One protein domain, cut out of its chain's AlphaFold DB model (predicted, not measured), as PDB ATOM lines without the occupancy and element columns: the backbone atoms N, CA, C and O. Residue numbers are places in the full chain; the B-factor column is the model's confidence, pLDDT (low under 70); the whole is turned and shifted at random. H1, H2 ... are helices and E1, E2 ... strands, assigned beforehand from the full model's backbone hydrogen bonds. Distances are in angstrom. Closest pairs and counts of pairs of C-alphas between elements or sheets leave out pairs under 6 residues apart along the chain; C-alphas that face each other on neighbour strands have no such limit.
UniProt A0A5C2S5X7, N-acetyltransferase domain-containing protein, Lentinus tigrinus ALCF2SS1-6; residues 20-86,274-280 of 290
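What this domain is: This is residues 20 to 86 and 274 to 280 of the 290 residues of the protein "N-acetyltransferase domain-containing protein" of Lentinus tigrinus ALCF2SS1-6 (UniProt A0A5C2S5X7). A small three-stranded sheet has helix H2 over one face, and a second helix, H1, packs on H2 at a steep angle, away from the sheet; the short strand E3 lies near one end of the sheet, outside it. The printed part has 74 residues, with two named helices and four named strands in the order H1 E1 H2 E2 E3 E4. The sheet runs E1 E4 E2, antiparallel, and the class is mixed, helices and strands. The whole is compact but flat, with a radius of gyration of the C-alphas of 12.0 A and spans of 31 by 31 by 16 A.

Where its parts are: H1, residues 22 to 36, begins at C-alpha 22 (37.459, -40.627, -30.148) and is 20.8 A long. E1 is residues 46 to 50, H2 is residues 51 to 67 at 24.7 A, E2 is residues 72 to 74 and E3 is residues 83 to 86. E4, residues 274 to 279, is 17.4 A long and ends at C-alpha 279 (41.077, -53.810, -8.336).

How they stand to each other: E4 is staggered: residues 274 to 276 pair with E1 (N 47 and O 275, 2.8 A), residues 277 to 279 with E2 (N 73 and O 278, 2.9 A). H2 is on the sheet, forming two layers, at a height of 7.9 A, over E4 and E2; its closest C-alphas to E2 are Val 62 and Val 72, 6.1 A. E1, H2 and E2 form a split strand-helix-strand unit, two strands running the same way with E4 between them, its crossover right-handed. H1 touches H2, closest at the C-alphas of Val 26 and Phe 57, 5.5 A, at a steep tilt of 48 degrees, the same way. In H1 and H2 every O i to N i+4 pair is within hydrogen-bond range. E3 pairs with no named strand.

The domain as a whole: The C-alphas farthest apart, of Gly 69 and Arg 86, are 35.6 A apart. Residues 87 to 273 are not printed, with 11.1 A between C-alphas 86 and 274. No link printed whole is long. Residues 77 to 83 have pLDDT under 70.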
ATOM      1  N   GLY A  20      41.823 -37.899 -34.415       83.25
ATOM      2  CA  GLY A  20      40.434 -38.329 -34.297       83.25
ATOM      3  C   GLY A  20      39.716 -37.718 -33.096       83.25
ATOM      4  O   GLY A  20      40.337 -37.278 -32.129       83.25
ATOM      5  N   LEU A  21      38.384 -37.739 -33.131       87.00
ATOM      6  CA  LEU A  21      37.525 -37.259 -32.044       87.00
ATOM      7  C   LEU A  21      37.304 -38.282 -30.919       87.00
ATOM      8  O   LEU A  21      36.776 -37.919 -29.870       87.00
ATOM      9  N   LEU A  22      37.699 -39.545 -31.105       84.75
ATOM     10  CA  LEU A  22      37.459 -40.627 -30.148       84.75
ATOM     11  C   LEU A  22      38.133 -40.347 -28.813       84.75
ATOM     12  O   LEU A  22      37.469 -40.442 -27.794       84.75
ATOM     13  N   GLY A  23      39.416 -39.976 -28.819       85.94
ATOM     14  CA  GLY A  23      40.167 -39.682 -27.596       85.94
ATOM     15  C   GLY A  23      39.510 -38.576 -26.760       85.94
ATOM     16  O   GLY A  23      39.138 -38.838 -25.618       85.94
ATOM     17  N   PRO A  24      39.285 -37.371 -27.324       88.44
ATOM     18  CA  PRO A  24      38.593 -36.290 -26.621       88.44
ATOM     19  C   PRO A  24      37.182 -36.661 -26.147       88.44
ATOM     20  O   PRO A  24      36.816 -36.358 -25.012       88.44
ATOM     21  N   ALA A  25      36.391 -37.343 -26.985       89.56
ATOM     22  CA  ALA A  25      35.036 -37.761 -26.622       89.56
ATOM     23  C   ALA A  25      35.037 -38.797 -25.489       89.56
ATOM     24  O   ALA A  25      34.211 -38.725 -24.582       89.56
ATOM     25  N   VAL A  26      35.981 -39.739 -25.522       91.56
ATOM     26  CA  VAL A  26      36.177 -40.746 -24.479       91.56
ATOM     27  C   VAL A  26      36.612 -40.103 -23.169       91.56
ATOM     28  O   VAL A  26      36.044 -40.433 -22.134       91.56
ATOM     29  N   ALA A  27      37.565 -39.169 -23.202       90.00
ATOM     30  CA  ALA A  27      38.021 -38.470 -22.005       90.00
ATOM     31  C   ALA A  27      36.873 -37.702 -21.332       90.00
ATOM     32  O   ALA A  27      36.683 -37.821 -20.123       90.00
ATOM     33  N   LEU A  28      36.061 -36.986 -22.123       94.06
ATOM     34  CA  LEU A  28      34.876 -36.283 -21.628       94.06
ATOM     35  C   LEU A  28      33.822 -37.245 -21.061       94.06
ATOM     36  O   LEU A  28      33.229 -36.967 -20.018       94.06
ATOM     37  N   LEU A  29      33.571 -38.369 -21.738       94.19
ATOM     38  CA  LEU A  29      32.621 -39.373 -21.260       94.19
ATOM     39  C   LEU A  29      33.095 -39.991 -19.941       94.19
ATOM     40  O   LEU A  29      32.292 -40.144 -19.024       94.19
ATOM     41  N   ALA A  30      34.381 -40.324 -19.835       93.62
ATOM     42  CA  ALA A  30      34.966 -40.925 -18.645       93.62
ATOM     43  C   ALA A  30      34.927 -39.956 -17.454       93.62
ATOM     44  O   ALA A  30      34.443 -40.338 -16.392       93.62
ATOM     45  N   SER A  31      35.324 -38.690 -17.630       93.88
ATOM     46  CA  SER A  31      35.245 -37.693 -16.553       93.88
ATOM     47  C   SER A  31      33.804 -37.449 -16.100       93.88
ATOM     48  O   SER A  31      33.513 -37.533 -14.911       93.88
ATOM     49  N   SER A  32      32.879 -37.265 -17.048       94.75
ATOM     50  CA  SER A  32      31.458 -37.054 -16.739       94.75
ATOM     51  C   SER A  32      30.843 -38.258 -16.020       94.75
ATOM     52  O   SER A  32      30.016 -38.096 -15.127       94.75
ATOM     53  N   THR A  33      31.247 -39.476 -16.394       94.00
ATOM     54  CA  THR A  33      30.802 -40.709 -15.729       94.00
ATOM     55  C   THR A  33      31.348 -40.792 -14.306       94.00
ATOM     56  O   THR A  33      30.603 -41.138 -13.393       94.00
ATOM     57  N   LEU A  34      32.619 -40.430 -14.093       92.00
ATOM     58  CA  LEU A  34      33.235 -40.417 -12.765       92.00
ATOM     59  C   LEU A  34      32.547 -39.422 -11.828       92.00
ATOM     60  O   LEU A  34      32.317 -39.742 -10.664       92.00
ATOM     61  N   ASP A  35      32.173 -38.249 -12.334       92.75
ATOM     62  CA  ASP A  35      31.451 -37.248 -11.545       92.75
ATOM     63  C   ASP A  35      30.079 -37.776 -11.083       92.75
ATOM     64  O   ASP A  35      29.695 -37.594  -9.924       92.75
ATOM     65  N   GLN A  36      29.368 -38.497 -11.958       92.69
ATOM     66  CA  GLN A  36      28.072 -39.116 -11.646       92.69
ATOM     67  C   GLN A  36      28.189 -40.311 -10.692       92.69
ATOM     68  O   GLN A  36      27.316 -40.514  -9.850       92.69
ATOM     69  N   LEU A  37      29.261 -41.096 -10.803       91.56
ATOM     70  CA  LEU A  37      29.516 -42.278  -9.972       91.56
ATOM     71  C   LEU A  37      30.436 -41.976  -8.782       91.56
ATOM     72  O   LEU A  37      31.044 -42.881  -8.220       91.56
ATOM     73  N   SER A  38      30.553 -40.710  -8.383       83.69
ATOM     74  CA  SER A  38      31.544 -40.251  -7.402       83.69
ATOM     75  C   SER A  38      31.492 -40.964  -6.044       83.69
ATOM     76  O   SER A  38      32.524 -41.070  -5.384       83.69
ATOM     77  N   SER A  39      30.328 -41.473  -5.628       88.06
ATOM     78  CA  SER A  39      30.173 -42.231  -4.380       88.06
ATOM     79  C   SER A  39      30.751 -43.646  -4.439       88.06
ATOM     80  O   SER A  39      31.191 -44.161  -3.417       88.06
ATOM     81  N   ASP A  40      30.713 -44.277  -5.612       88.81
ATOM     82  CA  ASP A  40      31.258 -45.613  -5.847       88.81
ATOM     83  C   ASP A  40      31.564 -45.785  -7.344       88.81
ATOM     84  O   ASP A  40      30.736 -46.292  -8.112       88.81
ATOM     85  N   PRO A  41      32.747 -45.339  -7.796       87.19
ATOM     86  CA  PRO A  41      33.091 -45.418  -9.207       87.19
ATOM     87  C   PRO A  41      33.289 -46.863  -9.681       87.19
ATOM     88  O   PRO A  41      33.238 -47.134 -10.878       87.19
ATOM     89  N   LEU A  42      33.478 -47.818  -8.771       88.81
ATOM     90  CA  LEU A  42      33.750 -49.210  -9.120       88.81
ATOM     91  C   LEU A  42      32.491 -49.995  -9.495       88.81
ATOM     92  O   LEU A  42      32.604 -51.110  -9.998       88.81
ATOM     93  N   VAL A  43      31.306 -49.391  -9.346       88.69
ATOM     94  CA  VAL A  43      30.056 -49.902  -9.933       88.69
ATOM     95  C   VAL A  43      30.171 -50.043 -11.456       88.69
ATOM     96  O   VAL A  43      29.546 -50.931 -12.038       88.69
ATOM     97  N   LEU A  44      30.973 -49.200 -12.117       87.94
ATOM     98  CA  LEU A  44      31.318 -49.380 -13.525       87.94
ATOM     99  C   LEU A  44      32.492 -50.361 -13.656       87.94
ATOM    100  O   LEU A  44      33.641 -49.966 -13.862       87.94
ATOM    101  N   ASP A  45      32.191 -51.651 -13.558       81.62
ATOM    102  CA  ASP A  45      33.199 -52.709 -13.627       81.62
ATOM    103  C   ASP A  45      33.445 -53.208 -15.057       81.62
ATOM    104  O   ASP A  45      34.522 -53.728 -15.348       81.62
ATOM    105  N   LYS A  46      32.465 -53.069 -15.963       85.88
ATOM    106  CA  LYS A  46      32.476 -53.673 -17.303       85.88
ATOM    107  C   LYS A  46      31.868 -52.786 -18.381       85.88
ATOM    108  O   LYS A  46      30.934 -52.021 -18.165       85.88
ATOM    109  N   MET A  47      32.346 -52.994 -19.601       87.69
ATOM    110  CA  MET A  47      31.870 -52.351 -20.817       87.69
ATOM    111  C   MET A  47      31.752 -53.337 -21.968       87.69
ATOM    112  O   MET A  47      32.536 -54.278 -22.094       87.69
ATOM    113  N   ILE A  48      30.792 -53.068 -22.852       87.62
ATOM    114  CA  ILE A  48      30.604 -53.792 -24.104       87.62
ATOM    115  C   ILE A  48      30.456 -52.811 -25.264       87.62
ATOM    116  O   ILE A  48      29.692 -51.850 -25.183       87.62
ATOM    117  N   GLY A  49      31.166 -53.057 -26.361       87.75
ATOM    118  CA  GLY A  49      31.091 -52.204 -27.543       87.75
ATOM    119  C   GLY A  49      32.253 -52.399 -28.514       87.75
ATOM    120  O   GLY A  49      33.021 -53.352 -28.363       87.75
ATOM    121  N   PRO A  50      32.390 -51.505 -29.514       87.19
ATOM    122  CA  PRO A  50      33.478 -51.554 -30.486       87.19
ATOM    123  C   PRO A  50      34.850 -51.580 -29.809       87.19
ATOM    124  O   PRO A  50      35.127 -50.747 -28.942       87.19
ATOM    125  N   ALA A  51      35.716 -52.506 -30.226       83.75
ATOM    126  CA  ALA A  51      36.991 -52.760 -29.553       83.75
ATOM    127  C   ALA A  51      37.873 -51.510 -29.339       83.75
ATOM    128  O   ALA A  51      38.344 -51.323 -28.210       83.75
ATOM    129  N   PRO A  52      38.054 -50.612 -30.335       83.88
ATOM    130  CA  PRO A  52      38.847 -49.396 -30.146       83.88
ATOM    131  C   PRO A  52      38.236 -48.438 -29.118       83.88
ATOM    132  O   PRO A  52      38.954 -47.883 -28.293       83.88
ATOM    133  N   ALA A  53      36.908 -48.276 -29.129       86.44
ATOM    134  CA  ALA A  53      36.211 -47.365 -28.227       86.44
ATOM    135  C   ALA A  53      36.223 -47.870 -26.779       86.44
ATOM    136  O   ALA A  53      36.506 -47.098 -25.866       86.44
ATOM    137  N   VAL A  54      35.974 -49.169 -26.569       88.44
ATOM    138  CA  VAL A  54      36.045 -49.783 -25.234       88.44
ATOM    139  C   VAL A  54      37.468 -49.706 -24.685       88.44
ATOM    140  O   VAL A  54      37.655 -49.302 -23.545       88.44
ATOM    141  N   SER A  55      38.480 -50.036 -25.493       88.19
ATOM    142  CA  SER A  55      39.878 -49.995 -25.042       88.19
ATOM    143  C   SER A  55      40.323 -48.575 -24.688       88.19
ATOM    144  O   SER A  55      40.940 -48.378 -23.645       88.19
ATOM    145  N   ALA A  56      39.966 -47.584 -25.515       89.56
ATOM    146  CA  ALA A  56      40.256 -46.180 -25.238       89.56
ATOM    147  C   ALA A  56      39.575 -45.706 -23.946       89.56
ATOM    148  O   ALA A  56      40.205 -45.026 -23.139       89.56
ATOM    149  N   PHE A  57      38.308 -46.082 -23.732       93.06
ATOM    150  CA  PHE A  57      37.595 -45.715 -22.512       93.06
ATOM    151  C   PHE A  57      38.209 -46.348 -21.279       93.06
ATOM    152  O   PHE A  57      38.466 -45.636 -20.317       93.06
ATOM    153  N   LEU A  58      38.468 -47.656 -21.291       92.12
ATOM    154  CA  LEU A  58      39.028 -48.334 -20.124       92.12
ATOM    155  C   LEU A  58      40.409 -47.775 -19.756       92.12
ATOM    156  O   LEU A  58      40.688 -47.629 -18.573       92.12
ATOM    157  N   ALA A  59      41.233 -47.398 -20.740       91.69
ATOM    158  CA  ALA A  59      42.496 -46.708 -20.479       91.69
ATOM    159  C   ALA A  59      42.274 -45.356 -19.773       91.69
ATOM    160  O   ALA A  59      42.801 -45.141 -18.685       91.69
ATOM    161  N   ALA A  60      41.413 -44.493 -20.327       93.44
ATOM    162  CA  ALA A  60      41.090 -43.201 -19.715       93.44
ATOM    163  C   ALA A  60      40.446 -43.344 -18.321       93.44
ATOM    164  O   ALA A  60      40.692 -42.535 -17.431       93.44
ATOM    165  N   TRP A  61      39.625 -44.376 -18.127       94.50
ATOM    166  CA  TRP A  61      38.972 -44.683 -16.859       94.50
ATOM    167  C   TRP A  61      39.980 -45.090 -15.784       94.50
ATOM    168  O   TRP A  61      39.945 -44.541 -14.686       94.50
ATOM    169  N   VAL A  62      40.911 -45.992 -16.107       93.44
ATOM    170  CA  VAL A  62      42.000 -46.399 -15.203       93.44
ATOM    171  C   VAL A  62      42.843 -45.189 -14.796       93.44
ATOM    172  O   VAL A  62      43.071 -44.987 -13.602       93.44
ATOM    173  N   ASP A  63      43.235 -44.348 -15.757       93.62
ATOM    174  CA  ASP A  63      44.023 -43.141 -15.487       93.62
ATOM    175  C   ASP A  63      43.278 -42.174 -14.550       93.62
ATOM    176  O   ASP A  63      43.848 -41.667 -13.582       93.62
ATOM    177  N   LEU A  64      41.980 -41.951 -14.784       94.00
ATOM    178  CA  LEU A  64      41.151 -41.092 -13.937       94.00
ATOM    179  C   LEU A  64      40.975 -41.656 -12.523       94.00
ATOM    180  O   LEU A  64      41.075 -40.902 -11.553       94.00
ATOM    181  N   LEU A  65      40.752 -42.962 -12.378       93.25
ATOM    182  CA  LEU A  65      40.644 -43.605 -11.068       93.25
ATOM    183  C   LEU A  65      41.959 -43.523 -10.285       93.25
ATOM    184  O   LEU A  65      41.932 -43.250  -9.081       93.25
ATOM    185  N   ALA A  66      43.103 -43.623 -10.967       93.00
ATOM    186  CA  ALA A  66      44.408 -43.424 -10.348       93.00
ATOM    187  C   ALA A  66      44.559 -42.010  -9.753       93.00
ATOM    188  O   ALA A  66      45.098 -41.866  -8.655       93.00
ATOM    189  N   THR A  67      44.001 -40.967 -10.391       92.25
ATOM    190  CA  THR A  67      43.991 -39.598  -9.817       92.25
ATOM    191  C   THR A  67      43.177 -39.477  -8.523       92.25
ATOM    192  O   THR A  67      43.387 -38.549  -7.743       92.25
ATOM    193  N   ARG A  68      42.268 -40.427  -8.267       88.69
ATOM    194  CA  ARG A  68      41.474 -40.544  -7.033       88.69
ATOM    195  C   ARG A  68      42.091 -41.511  -6.014       88.69
ATOM    196  O   ARG A  68      41.468 -41.789  -4.996       88.69
ATOM    197  N   GLY A  69      43.295 -42.022  -6.276       90.62
ATOM    198  CA  GLY A  69      43.981 -42.987  -5.413       90.62
ATOM    199  C   GLY A  69      43.471 -44.426  -5.539       90.62
ATOM    200  O   GLY A  69      43.884 -45.279  -4.756       90.62
ATOM    201  N   LEU A  70      42.604 -44.719  -6.512       90.44
ATOM    202  CA  LEU A  70      42.079 -46.062  -6.752       90.44
ATOM    203  C   LEU A  70      42.981 -46.801  -7.743       90.44
ATOM    204  O   LEU A  70      43.194 -46.339  -8.864       90.44
ATOM    205  N   ARG A  71      43.499 -47.965  -7.339       91.00
ATOM    206  CA  ARG A  71      44.343 -48.811  -8.192       91.00
ATOM    207  C   ARG A  71      43.517 -49.910  -8.834       91.00
ATOM    208  O   ARG A  71      43.062 -50.840  -8.170       91.00
ATOM    209  N   VAL A  72      43.329 -49.786 -10.138       90.88
ATOM    210  CA  VAL A  72      42.629 -50.764 -10.962       90.88
ATOM    211  C   VAL A  72      43.458 -51.073 -12.198       90.88
ATOM    212  O   VAL A  72      44.196 -50.223 -12.691       90.88
ATOM    213  N   ARG A  73      43.290 -52.276 -12.740       89.69
ATOM    214  CA  ARG A  73      43.867 -52.672 -14.025       89.69
ATOM    215  C   ARG A  73      42.797 -53.227 -14.947       89.69
ATOM    216  O   ARG A  73      41.805 -53.790 -14.492       89.69
ATOM    217  N   ILE A  74      43.006 -53.079 -16.250       88.81
ATOM    218  CA  ILE A  74      42.126 -53.672 -17.261       88.81
ATOM    219  C   ILE A  74      42.209 -55.198 -17.141       88.81
ATOM    220  O   ILE A  74      43.305 -55.764 -17.148       88.81
ATOM    221  N   ASP A  75      41.058 -55.863 -17.056       81.44
ATOM    222  CA  ASP A  75      40.985 -57.322 -17.091       81.44
ATOM    223  C   ASP A  75      41.398 -57.818 -18.487       81.44
ATOM    224  O   ASP A  75      40.759 -57.523 -19.505       81.44
ATOM    225  N   THR A  76      42.507 -58.555 -18.536       70.25
ATOM    226  CA  THR A  76      43.067 -59.138 -19.762       70.25
ATOM    227  C   THR A  76      42.514 -60.531 -20.071       70.25
ATOM    228  O   THR A  76      42.925 -61.138 -21.059       70.25
ATOM    229  N   GLY A  77      41.539 -61.019 -19.297       59.41
ATOM    230  CA  GLY A  77      40.777 -62.228 -19.603       59.41
ATOM    231  C   GLY A  77      41.234 -63.489 -18.876       59.41
ATOM    232  O   GLY A  77      40.869 -64.582 -19.303       59.41
ATOM    233  N   THR A  78      41.983 -63.385 -17.773       53.84
ATOM    234  CA  THR A  78      42.343 -64.561 -16.951       53.84
ATOM    235  C   THR A  78      41.162 -65.099 -16.135       53.84
ATOM    236  O   THR A  78      41.159 -66.269 -15.762       53.84
ATOM    237  N   LYS A  79      40.116 -64.289 -15.917       52.38
ATOM    238  CA  LYS A  79      38.862 -64.682 -15.252       52.38
ATOM    239  C   LYS A  79      37.670 -64.566 -16.202       52.38
ATOM    240  O   LYS A  79      36.854 -63.670 -16.056       52.38
ATOM    241  N   ALA A  80      37.562 -65.441 -17.203       46.00
ATOM    242  CA  ALA A  80      36.373 -65.555 -18.071       46.00
ATOM    243  C   ALA A  80      35.892 -64.248 -18.773       46.00
ATOM    244  O   ALA A  80      34.793 -64.218 -19.326       46.00
ATOM    245  N   GLY A  81      36.689 -63.171 -18.755       47.09
ATOM    246  CA  GLY A  81      36.202 -61.802 -18.954       47.09
ATOM    247  C   GLY A  81      36.436 -61.200 -20.336       47.09
ATOM    248  O   GLY A  81      35.754 -60.247 -20.697       47.09
ATOM    249  N   ALA A  82      37.347 -61.754 -21.144       55.09
ATOM    250  CA  ALA A  82      37.592 -61.271 -22.500       55.09
ATOM    251  C   ALA A  82      36.731 -62.049 -23.506       55.09
ATOM    252  O   ALA A  82      37.158 -63.062 -24.060       55.09
ATOM    253  N   PHE A  83      35.511 -61.568 -23.749       66.94
ATOM    254  CA  PHE A  83      34.616 -62.148 -24.751       66.94
ATOM    255  C   PHE A  83      34.614 -61.301 -26.024       66.94
ATOM    256  O   PHE A  83      34.208 -60.134 -26.019       66.94
ATOM    257  N   GLY A  84      35.095 -61.894 -27.115       77.25
ATOM    258  CA  GLY A  84      35.017 -61.321 -28.454       77.25
ATOM    259  C   GLY A  84      33.718 -61.727 -29.139       77.25
ATOM    260  O   GLY A  84      33.291 -62.875 -29.071       77.25
ATOM    261  N   SER A  85      33.088 -60.778 -29.815       87.25
ATOM    262  CA  SER A  85      31.898 -61.003 -30.630       87.25
ATOM    263  C   SER A  85      31.935 -60.091 -31.855       87.25
ATOM    264  O   SER A  85      32.717 -59.141 -31.908       87.25
ATOM    265  N   ARG A  86      31.125 -60.371 -32.871       89.69
ATOM    266  CA  ARG A  86      30.996 -59.544 -34.069       89.69
ATOM    267  C   ARG A  86      29.568 -59.058 -34.193       89.69
ATOM    268  O   ARG A  86      28.611 -59.829 -34.139       89.69
ATOM    269  N   TRP A 274      33.630 -57.432 -24.845       86.12
ATOM    270  CA  TRP A 274      33.222 -57.237 -23.466       86.12
ATOM    271  C   TRP A 274      34.488 -57.275 -22.618       86.12
ATOM    272  O   TRP A 274      35.235 -58.247 -22.708       86.12
ATOM    273  N   ARG A 275      34.776 -56.203 -21.875       86.81
ATOM    274  CA  ARG A 275      35.935 -56.107 -20.974       86.81
ATOM    275  C   ARG A 275      35.611 -55.282 -19.742       86.81
ATOM    276  O   ARG A 275      34.707 -54.454 -19.787       86.81
ATOM    277  N   GLY A 276      36.360 -55.500 -18.671       86.81
ATOM    278  CA  GLY A 276      36.209 -54.762 -17.427       86.81
ATOM    279  C   GLY A 276      37.520 -54.295 -16.820       86.81
ATOM    280  O   GLY A 276      38.583 -54.417 -17.434       86.81
ATOM    281  N   VAL A 277      37.417 -53.761 -15.609       88.31
ATOM    282  CA  VAL A 277      38.543 -53.457 -14.722       88.31
ATOM    283  C   VAL A 277      38.453 -54.314 -13.464       88.31
ATOM    284  O   VAL A 277      37.363 -54.656 -13.014       88.31
ATOM    285  N   GLU A 278      39.596 -54.656 -12.884       87.50
ATOM    286  CA  GLU A 278      39.672 -55.282 -11.564       87.50
ATOM    287  C   GLU A 278      40.570 -54.462 -10.638       87.50
ATOM    288  O   GLU A 278      41.553 -53.864 -11.083       87.50
ATOM    289  N   GLN A 279      40.217 -54.414  -9.350       86.38
ATOM    290  CA  GLN A 279      41.077 -53.810  -8.336       86.38
ATOM    291  C   GLN A 279      42.393 -54.577  -8.247       86.38
ATOM    292  O   GLN A 279      42.422 -55.814  -8.265       86.38
ATOM    293  N   GLU A 280      43.487 -53.834  -8.133       84.31
ATOM    294  CA  GLU A 280      44.765 -54.438  -7.795       84.31
ATOM    295  C   GLU A 280      44.748 -54.874  -6.324       84.31
ATOM    296  O   GLU A 280      44.217 -54.145  -5.483       84.31
TER     297      GLU A 280